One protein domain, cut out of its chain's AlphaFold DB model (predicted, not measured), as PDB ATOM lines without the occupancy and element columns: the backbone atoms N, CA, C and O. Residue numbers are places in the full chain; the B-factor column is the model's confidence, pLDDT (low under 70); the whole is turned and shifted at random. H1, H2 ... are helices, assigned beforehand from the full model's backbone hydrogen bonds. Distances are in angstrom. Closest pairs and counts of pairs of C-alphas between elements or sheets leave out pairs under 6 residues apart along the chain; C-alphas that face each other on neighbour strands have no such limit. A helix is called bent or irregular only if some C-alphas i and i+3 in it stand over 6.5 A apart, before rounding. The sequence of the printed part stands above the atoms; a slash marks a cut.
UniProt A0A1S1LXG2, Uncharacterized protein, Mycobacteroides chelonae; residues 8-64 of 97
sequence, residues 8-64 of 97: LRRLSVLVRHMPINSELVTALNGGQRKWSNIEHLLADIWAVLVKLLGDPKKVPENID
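What this domain is: This is residues 8 to 64 of the 97 residues of an uncharacterized protein of Mycobacteroides chelonae (UniProt A0A1S1LXG2). The model is a long, open string of three helices, H1, H2 and H3, set one after another along a rod with no helix packed on another. H1 makes one end, with its residues 8 to 14 sticking out; the short H2 follows, then the long H3, and beyond H3 the last residues fold back, so that 58 to 64 run beside its later part. The printed part has 57 residues with three named helices, in the order H1, H2, H3, and no named strand; the class is all helix. The whole is extended, with a radius of gyration of the C-alphas of 17.6 A, and the C-alphas span 56 by 18 by 14 A along their three main axes.

Where its parts are: H1 is residues 8 to 16 and measures 12.4 A from first to last C-alpha; C-alpha 8 is at (-35.448, -8.091, 25.444). H2 is residues 23 to 28 and measures 8.6 A, beginning with C-alpha 23 at (-19.993, -19.852, 31.923). H3, the longest helix by residues, is residues 37 to 53, 17 residues, and measures 24.0 A; C-alpha 53 is at (13.503, -8.655, 46.289). No helix is bent or irregular. After H3, residues 54 to 64 hold no named element, and C-alpha 64 is at (3.963, -6.583, 33.327).

How they stand to each other: H1 touches no helix, and its residues 8 to 14 stand free. H1 and H2 are apart, with no C-alpha of the one within 8 A of the other, and a short link of 6 residues joins them. H2 and H3 are apart by the same test, and a short link of 8 residues joins them. H1 and H3 are apart as well. Residues 37 to 42 of H3 stand free, and so do residues 52 to 57, of which 52 and 53 belong to H3. In H1, H2 and H3 every O i to N i+4 pair is within hydrogen-bond range.

The domain as a whole: The two C-alphas farthest apart are those of Leu 8 and Lys 57, at 56.7 A, while the C-alphas of the first and last printed residues, Leu 8 and Asp 64, are 40.2 A apart. Without the stretches that stand free, 38 residues remain, spanning 42 by 17 by 12 A. The printed part has no cut, and neither of the two links between helices is long. The mean pLDDT of the printed part is 84.2, and residues 61 to 64 are under 70.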
ATOM      1  N   LEU A   8     -36.737  -8.696  25.826       91.50
ATOM      2  CA  LEU A   8     -35.448  -8.091  25.444       91.50
ATOM      3  C   LEU A   8     -34.881  -7.173  26.537       91.50
ATOM      4  O   LEU A   8     -33.686  -7.209  26.825       91.50
ATOM      5  N   ARG A   9     -35.746  -6.385  27.193       89.06
ATOM      6  CA  ARG A   9     -35.355  -5.530  28.324       89.06
ATOM      7  C   ARG A   9     -34.838  -6.346  29.509       89.06
ATOM      8  O   ARG A   9     -33.895  -5.933  30.167       89.06
ATOM      9  N   ARG A  10     -35.440  -7.502  29.793       89.00
ATOM     10  CA  ARG A  10     -34.996  -8.372  30.889       89.00
ATOM     11  C   ARG A  10     -33.691  -9.085  30.549       89.00
ATOM     12  O   ARG A  10     -32.817  -9.180  31.404       89.00
ATOM     13  N   LEU A  11     -33.544  -9.542  29.306       89.31
ATOM     14  CA  LEU A  11     -32.307 -10.152  28.824       89.31
ATOM     15  C   LEU A  11     -31.132  -9.169  28.922       89.31
ATOM     16  O   LEU A  11     -30.078  -9.541  29.428       89.31
ATOM     17  N   SER A  12     -31.319  -7.906  28.523       88.62
ATOM     18  CA  SER A  12     -30.250  -6.903  28.610       88.62
ATOM     19  C   SER A  12     -29.805  -6.629  30.051       88.62
ATOM     20  O   SER A  12     -28.612  -6.465  30.297       88.62
ATOM     21  N   VAL A  13     -30.732  -6.639  31.015       92.06
ATOM     22  CA  VAL A  13     -30.411  -6.522  32.448       92.06
ATOM     23  C   VAL A  13     -29.604  -7.730  32.928       92.06
ATOM     24  O   VAL A  13     -28.575  -7.547  33.574       92.06
ATOM     25  N   LEU A  14     -30.011  -8.955  32.579       89.56
ATOM     26  CA  LEU A  14     -29.290 -10.173  32.974       89.56
ATOM     27  C   LEU A  14     -27.871 -10.225  32.399       89.56
ATOM     28  O   LEU A  14     -26.950 -10.634  33.096       89.56
ATOM     29  N   VAL A  15     -27.684  -9.768  31.160       87.88
ATOM     30  CA  VAL A  15     -26.354  -9.663  30.544       87.88
ATOM     31  C   VAL A  15     -25.494  -8.617  31.261       87.88
ATOM     32  O   VAL A  15     -24.321  -8.867  31.522       87.88
ATOM     33  N   ARG A  16     -26.060  -7.459  31.628       86.69
ATOM     34  CA  ARG A  16     -25.325  -6.393  32.340       86.69
ATOM     35  C   ARG A  16     -24.916  -6.779  33.760       86.69
ATOM     36  O   ARG A  16     -23.865  -6.344  34.214       86.69
ATOM     37  N   HIS A  17     -25.737  -7.572  34.442       88.62
ATOM     38  CA  HIS A  17     -25.502  -8.017  35.819       88.62
ATOM     39  C   HIS A  17     -25.030  -9.471  35.899       88.62
ATOM     40  O   HIS A  17     -25.218 -10.139  36.916       88.62
ATOM     41  N   MET A  18     -24.432  -9.976  34.823       87.88
ATOM     42  CA  MET A  18     -23.923 -11.334  34.787       87.88
ATOM     43  C   MET A  18     -22.774 -11.501  35.792       87.88
ATOM     44  O   MET A  18     -21.861 -10.669  35.815       87.88
ATOM     45  N   PRO A  19     -22.786 -12.555  36.624       87.50
ATOM     46  CA  PRO A  19     -21.728 -12.756  37.596       87.50
ATOM     47  C   PRO A  19     -20.428 -13.172  36.893       87.50
ATOM     48  O   PRO A  19     -20.440 -13.820  35.847       87.50
ATOM     49  N   ILE A  20     -19.287 -12.804  37.482       83.50
ATOM     50  CA  ILE A  20     -17.955 -13.002  36.883       83.50
ATOM     51  C   ILE A  20     -17.591 -14.481  36.668       83.50
ATOM     52  O   ILE A  20     -16.764 -14.801  35.822       83.50
ATOM     53  N   ASN A  21     -18.219 -15.383  37.424       84.81
ATOM     54  CA  ASN A  21     -18.074 -16.835  37.328       84.81
ATOM     55  C   ASN A  21     -19.102 -17.492  36.388       84.81
ATOM     56  O   ASN A  21     -19.216 -18.714  36.389       84.81
ATOM     57  N   SER A  22     -19.873 -16.714  35.624       87.88
ATOM     58  CA  SER A  22     -20.801 -17.263  34.636       87.88
ATOM     59  C   SER A  22     -20.048 -17.967  33.507       87.88
ATOM     60  O   SER A  22     -19.076 -17.431  32.977       87.88
ATOM     61  N   GLU A  23     -20.547 -19.126  33.073       87.69
ATOM     62  CA  GLU A  23     -19.993 -19.852  31.923       87.69
ATOM     63  C   GLU A  23     -19.956 -19.006  30.647       87.69
ATOM     64  O   GLU A  23     -19.007 -19.112  29.874       87.69
ATOM     65  N   LEU A  24     -20.931 -18.110  30.446       88.62
ATOM     66  CA  LEU A  24     -20.922 -17.208  29.295       88.62
ATOM     67  C   LEU A  24     -19.738 -16.235  29.360       88.62
ATOM     68  O   LEU A  24     -19.098 -15.985  28.343       88.62
ATOM     69  N   VAL A  25     -19.419 -15.706  30.545       86.31
ATOM     70  CA  VAL A  25     -18.251 -14.831  30.736       86.31
ATOM     71  C   VAL A  25     -16.962 -15.596  30.439       86.31
ATOM     72  O   VAL A  25     -16.095 -15.066  29.751       86.31
ATOM     73  N   THR A  26     -16.857 -16.844  30.896       87.19
ATOM     74  CA  THR A  26     -15.712 -17.724  30.617       87.19
ATOM     75  C   THR A  26     -15.575 -18.020  29.123       87.19
ATOM     76  O   THR A  26     -14.491 -17.879  28.566       87.19
ATOM     77  N   ALA A  27     -16.674 -18.365  28.444       87.12
ATOM     78  CA  ALA A  27     -16.678 -18.631  27.006       87.12
ATOM     79  C   ALA A  27     -16.252 -17.398  26.193       87.12
ATOM     80  O   ALA A  27     -15.442 -17.510  25.275       87.12
ATOM     81  N   LEU A  28     -16.737 -16.209  26.569       84.88
ATOM     82  CA  LEU A  28     -16.347 -14.942  25.940       84.88
ATOM     83  C   LEU A  28     -14.889 -14.551  26.222       84.88
ATOM     84  O   LEU A  28     -14.298 -13.811  25.442       84.88
ATOM     85  N   ASN A  29     -14.304 -15.049  27.311       82.81
ATOM     86  CA  ASN A  29     -12.918 -14.806  27.702       82.81
ATOM     87  C   ASN A  29     -11.986 -15.955  27.259       82.81
ATOM     88  O   ASN A  29     -11.075 -16.350  27.983       82.81
ATOM     89  N   GLY A  30     -12.248 -16.542  26.086       83.94
ATOM     90  CA  GLY A  30     -11.394 -17.583  25.499       83.94
ATOM     91  C   GLY A  30     -11.372 -18.897  26.287       83.94
ATOM     92  O   GLY A  30     -10.363 -19.595  26.288       83.94
ATOM     93  N   GLY A  31     -12.452 -19.214  27.006       84.69
ATOM     94  CA  GLY A  31     -12.531 -20.390  27.876       84.69
ATOM     95  C   GLY A  31     -11.816 -20.222  29.218       84.69
ATOM     96  O   GLY A  31     -11.810 -21.150  30.023       84.69
ATOM     97  N   GLN A  32     -11.238 -19.050  29.490       81.94
ATOM     98  CA  GLN A  32     -10.547 -18.757  30.740       81.94
ATOM     99  C   GLN A  32     -11.445 -17.970  31.682       81.94
ATOM    100  O   GLN A  32     -12.198 -17.081  31.273       81.94
ATOM    101  N   ARG A  33     -11.341 -18.248  32.979       83.12
ATOM    102  CA  ARG A  33     -12.073 -17.476  33.980       83.12
ATOM    103  C   ARG A  33     -11.576 -16.031  33.962       83.12
ATOM    104  O   ARG A  33     -10.373 -15.781  33.991       83.12
ATOM    105  N   LYS A  34     -12.506 -15.077  33.905       83.69
ATOM    106  CA  LYS A  34     -12.153 -13.658  33.965       83.69
ATOM    107  C   LYS A  34     -11.557 -13.343  35.334       83.69
ATOM    108  O   LYS A  34     -12.176 -13.651  36.351       83.69
ATOM    109  N   TRP A  35     -10.399 -12.690  35.335       82.50
ATOM    110  CA  TRP A  35      -9.777 -12.222  36.562       82.50
ATOM    111  C   TRP A  35     -10.633 -11.137  37.222       82.50
ATOM    112  O   TRP A  35     -11.158 -10.217  36.589       82.50
ATOM    113  N   SER A  36     -10.791 -11.280  38.523       84.44
ATOM    114  CA  SER A  36     -11.324 -10.298  39.445       84.44
ATOM    115  C   SER A  36     -10.279  -9.225  39.760       84.44
ATOM    116  O   SER A  36      -9.080  -9.385  39.531       84.44
ATOM    117  N   ASN A  37     -10.733  -8.121  40.356       83.25
ATOM    118  CA  ASN A  37      -9.842  -7.039  40.781       83.25
ATOM    119  C   ASN A  37      -8.783  -7.509  41.794       83.25
ATOM    120  O   ASN A  37      -7.688  -6.960  41.819       83.25
ATOM    121  N   ILE A  38      -9.099  -8.520  42.611       88.19
ATOM    122  CA  ILE A  38      -8.168  -9.067  43.605       88.19
ATOM    123  C   ILE A  38      -7.027  -9.814  42.913       88.19
ATOM    124  O   ILE A  38      -5.875  -9.618  43.278       88.19
ATOM    125  N   GLU A  39      -7.323 -10.627  41.898       84.88
ATOM    126  CA  GLU A  39      -6.297 -11.355  41.134       84.88
ATOM    127  C   GLU A  39      -5.385 -10.385  40.375       84.88
ATOM    128  O   GLU A  39      -4.167 -10.547  40.384       84.88
ATOM    129  N   HIS A  40      -5.959  -9.321  39.803       83.62
ATOM    130  CA  HIS A  40      -5.172  -8.238  39.213       83.62
ATOM    131  C   HIS A  40      -4.257  -7.560  40.242       83.62
ATOM    132  O   HIS A  40      -3.068  -7.395  39.985       83.62
ATOM    133  N   LEU A  41      -4.779  -7.216  41.423       87.44
ATOM    134  CA  LEU A  41      -3.986  -6.592  42.483       87.44
ATOM    135  C   LEU A  41      -2.881  -7.524  43.005       87.44
ATOM    136  O   LEU A  41      -1.766  -7.077  43.258       87.44
ATOM    137  N   LEU A  42      -3.172  -8.816  43.158       89.81
ATOM    138  CA  LEU A  42      -2.202  -9.798  43.629       89.81
ATOM    139  C   LEU A  42      -1.051  -9.965  42.631       89.81
ATOM    140  O   LEU A  42       0.106 -10.007  43.046       89.81
ATOM    141  N   ALA A  43      -1.353 -10.002  41.330       84.25
ATOM    142  CA  ALA A  43      -0.337 -10.028  40.283       84.25
ATOM    143  C   ALA A  43       0.551  -8.773  40.315       84.25
ATOM    144  O   ALA A  43       1.766  -8.872  40.150       84.25
ATOM    145  N   ASP A  44      -0.038  -7.608  40.592       83.12
ATOM    146  CA  ASP A  44       0.688  -6.344  40.700       83.12
ATOM    147  C   ASP A  44       1.618  -6.313  41.918       83.12
ATOM    148  O   ASP A  44       2.788  -5.944  41.798       83.12
ATOM    149  N   ILE A  45       1.127  -6.747  43.082       89.75
ATOM    150  CA  ILE A  45       1.933  -6.864  44.303       89.75
ATOM    151  C   ILE A  45       3.080  -7.844  44.073       89.75
ATOM    152  O   ILE A  45       4.225  -7.541  44.401       89.75
ATOM    153  N   TRP A  46       2.795  -8.996  43.467       87.31
ATOM    154  CA  TRP A  46       3.820  -9.975  43.135       87.31
ATOM    155  C   TRP A  46       4.883  -9.386  42.197       87.31
ATOM    156  O   TRP A  46       6.071  -9.522  42.476       87.31
ATOM    157  N   ALA A  47       4.489  -8.657  41.148       85.19
ATOM    158  CA  ALA A  47       5.430  -8.009  40.234       85.19
ATOM    159  C   ALA A  47       6.333  -6.985  40.944       85.19
ATOM    160  O   ALA A  47       7.537  -6.932  40.682       85.19
ATOM    161  N   VAL A  48       5.776  -6.197  41.871       85.88
ATOM    162  CA  VAL A  48       6.549  -5.257  42.701       85.88
ATOM    163  C   VAL A  48       7.530  -6.005  43.601       85.88
ATOM    164  O   VAL A  48       8.705  -5.644  43.648       85.88
ATOM    165  N   LEU A  49       7.081  -7.065  44.276       88.06
ATOM    166  CA  LEU A  49       7.926  -7.861  45.168       88.06
ATOM    167  C   LEU A  49       9.070  -8.544  44.416       88.06
ATOM    168  O   LEU A  49      10.199  -8.526  44.897       88.06
ATOM    169  N   VAL A  50       8.813  -9.090  43.227       85.50
ATOM    170  CA  VAL A  50       9.858  -9.709  42.399       85.50
ATOM    171  C   VAL A  50      10.885  -8.672  41.942       85.50
ATOM    172  O   VAL A  50      12.076  -8.960  41.975       85.50
ATOM    173  N   LYS A  51      10.464  -7.458  41.569       82.75
ATOM    174  CA  LYS A  51      11.403  -6.379  41.214       82.75
ATOM    175  C   LYS A  51      12.217  -5.882  42.411       82.75
ATOM    176  O   LYS A  51      13.371  -5.510  42.233       82.75
ATOM    177  N   LEU A  52      11.622  -5.849  43.603       85.69
ATOM    178  CA  LEU A  52      12.266  -5.324  44.808       85.69
ATOM    179  C   LEU A  52      13.218  -6.333  45.464       85.69
ATOM    180  O   LEU A  52      14.278  -5.947  45.948       85.69
ATOM    181  N   LEU A  53      12.819  -7.605  45.524       87.94
ATOM    182  CA  LEU A  53      13.503  -8.655  46.289       87.94
ATOM    183  C   LEU A  53      14.194  -9.701  45.404       87.94
ATOM    184  O   LEU A  53      14.962 -10.517  45.910       87.94
ATOM    185  N   GLY A  54      13.892  -9.732  44.104       81.94
ATOM    186  CA  GLY A  54      14.460 -10.698  43.170       81.94
ATOM    187  C   GLY A  54      15.899 -10.374  42.773       81.94
ATOM    188  O   GLY A  54      16.360  -9.241  42.871       81.94
ATOM    189  N   ASP A  55      16.608 -11.391  42.283       85.19
ATOM    190  CA  ASP A  55      17.945 -11.229  41.706       85.19
ATOM    191  C   ASP A  55      17.851 -10.412  40.401       85.19
ATOM    192  O   ASP A  55      17.255 -10.901  39.432       85.19
ATOM    193  N   PRO A  56      18.458  -9.213  40.318       79.12
ATOM    194  CA  PRO A  56      18.347  -8.338  39.151       79.12
ATOM    195  C   PRO A  56      18.782  -8.989  37.834       79.12
ATOM    196  O   PRO A  56      18.339  -8.571  36.770       79.12
ATOM    197  N   LYS A  57      19.635 -10.023  37.881       79.94
ATOM    198  CA  LYS A  57      20.097 -10.747  36.685       79.94
ATOM    199  C   LYS A  57      19.099 -11.787  36.174       79.94
ATOM    200  O   LYS A  57      19.252 -12.271  35.056       79.94
ATOM    201  N   LYS A  58      18.119 -12.172  36.995       78.44
ATOM    202  CA  LYS A  58      17.134 -13.228  36.699       78.44
ATOM    203  C   LYS A  58      15.715 -12.696  36.550       78.44
ATOM    204  O   LYS A  58      14.857 -13.401  36.028       78.44
ATOM    205  N   VAL A  59      15.464 -11.480  37.023       73.69
ATOM    206  CA  VAL A  59      14.188 -10.780  36.897       73.69
ATOM    207  C   VAL A  59      14.038 -10.292  35.449       73.69
ATOM    208  O   VAL A  59      14.859  -9.495  34.997       73.69
ATOM    209  N   PRO A  60      13.012 -10.743  34.699       72.06
ATOM    210  CA  PRO A  60      12.741 -10.210  33.370       72.06
ATOM    211  C   PRO A  60      12.467  -8.705  33.428       72.06
ATOM    212  O   PRO A  60      11.774  -8.226  34.323       72.06
ATOM    213  N   GLU A  61      12.953  -7.959  32.440       69.62
ATOM    214  CA  GLU A  61      12.762  -6.503  32.379       69.62
ATOM    215  C   GLU A  61      11.267  -6.122  32.302       69.62
ATOM    216  O   GLU A  61      10.820  -5.158  32.926       69.62
ATOM    217  N   ASN A  62      10.460  -6.962  31.640       68.31
ATOM    218  CA  ASN A  62       9.011  -6.802  31.502       68.31
ATOM    219  C   ASN A  62       8.225  -7.836  32.326       68.31
ATOM    220  O   ASN A  62       7.618  -8.756  31.782       68.31
ATOM    221  N   ILE A  63       8.186  -7.655  33.648       68.88
ATOM    222  CA  ILE A  63       7.161  -8.270  34.513       68.88
ATOM    223  C   ILE A  63       5.948  -7.341  34.527       68.88
ATOM    224  O   ILE A  63       5.687  -6.648  35.510       68.88
ATOM    225  N   ASP A  64       5.257  -7.251  33.399       64.44
ATOM    226  CA  ASP A  64       3.963  -6.583  33.327       64.44
ATOM    227  C   ASP A  64       2.888  -7.608  32.996       64.44
ATOM    228  O   ASP A  64       3.071  -8.503  32.171       64.44
TER     229      ASP A  64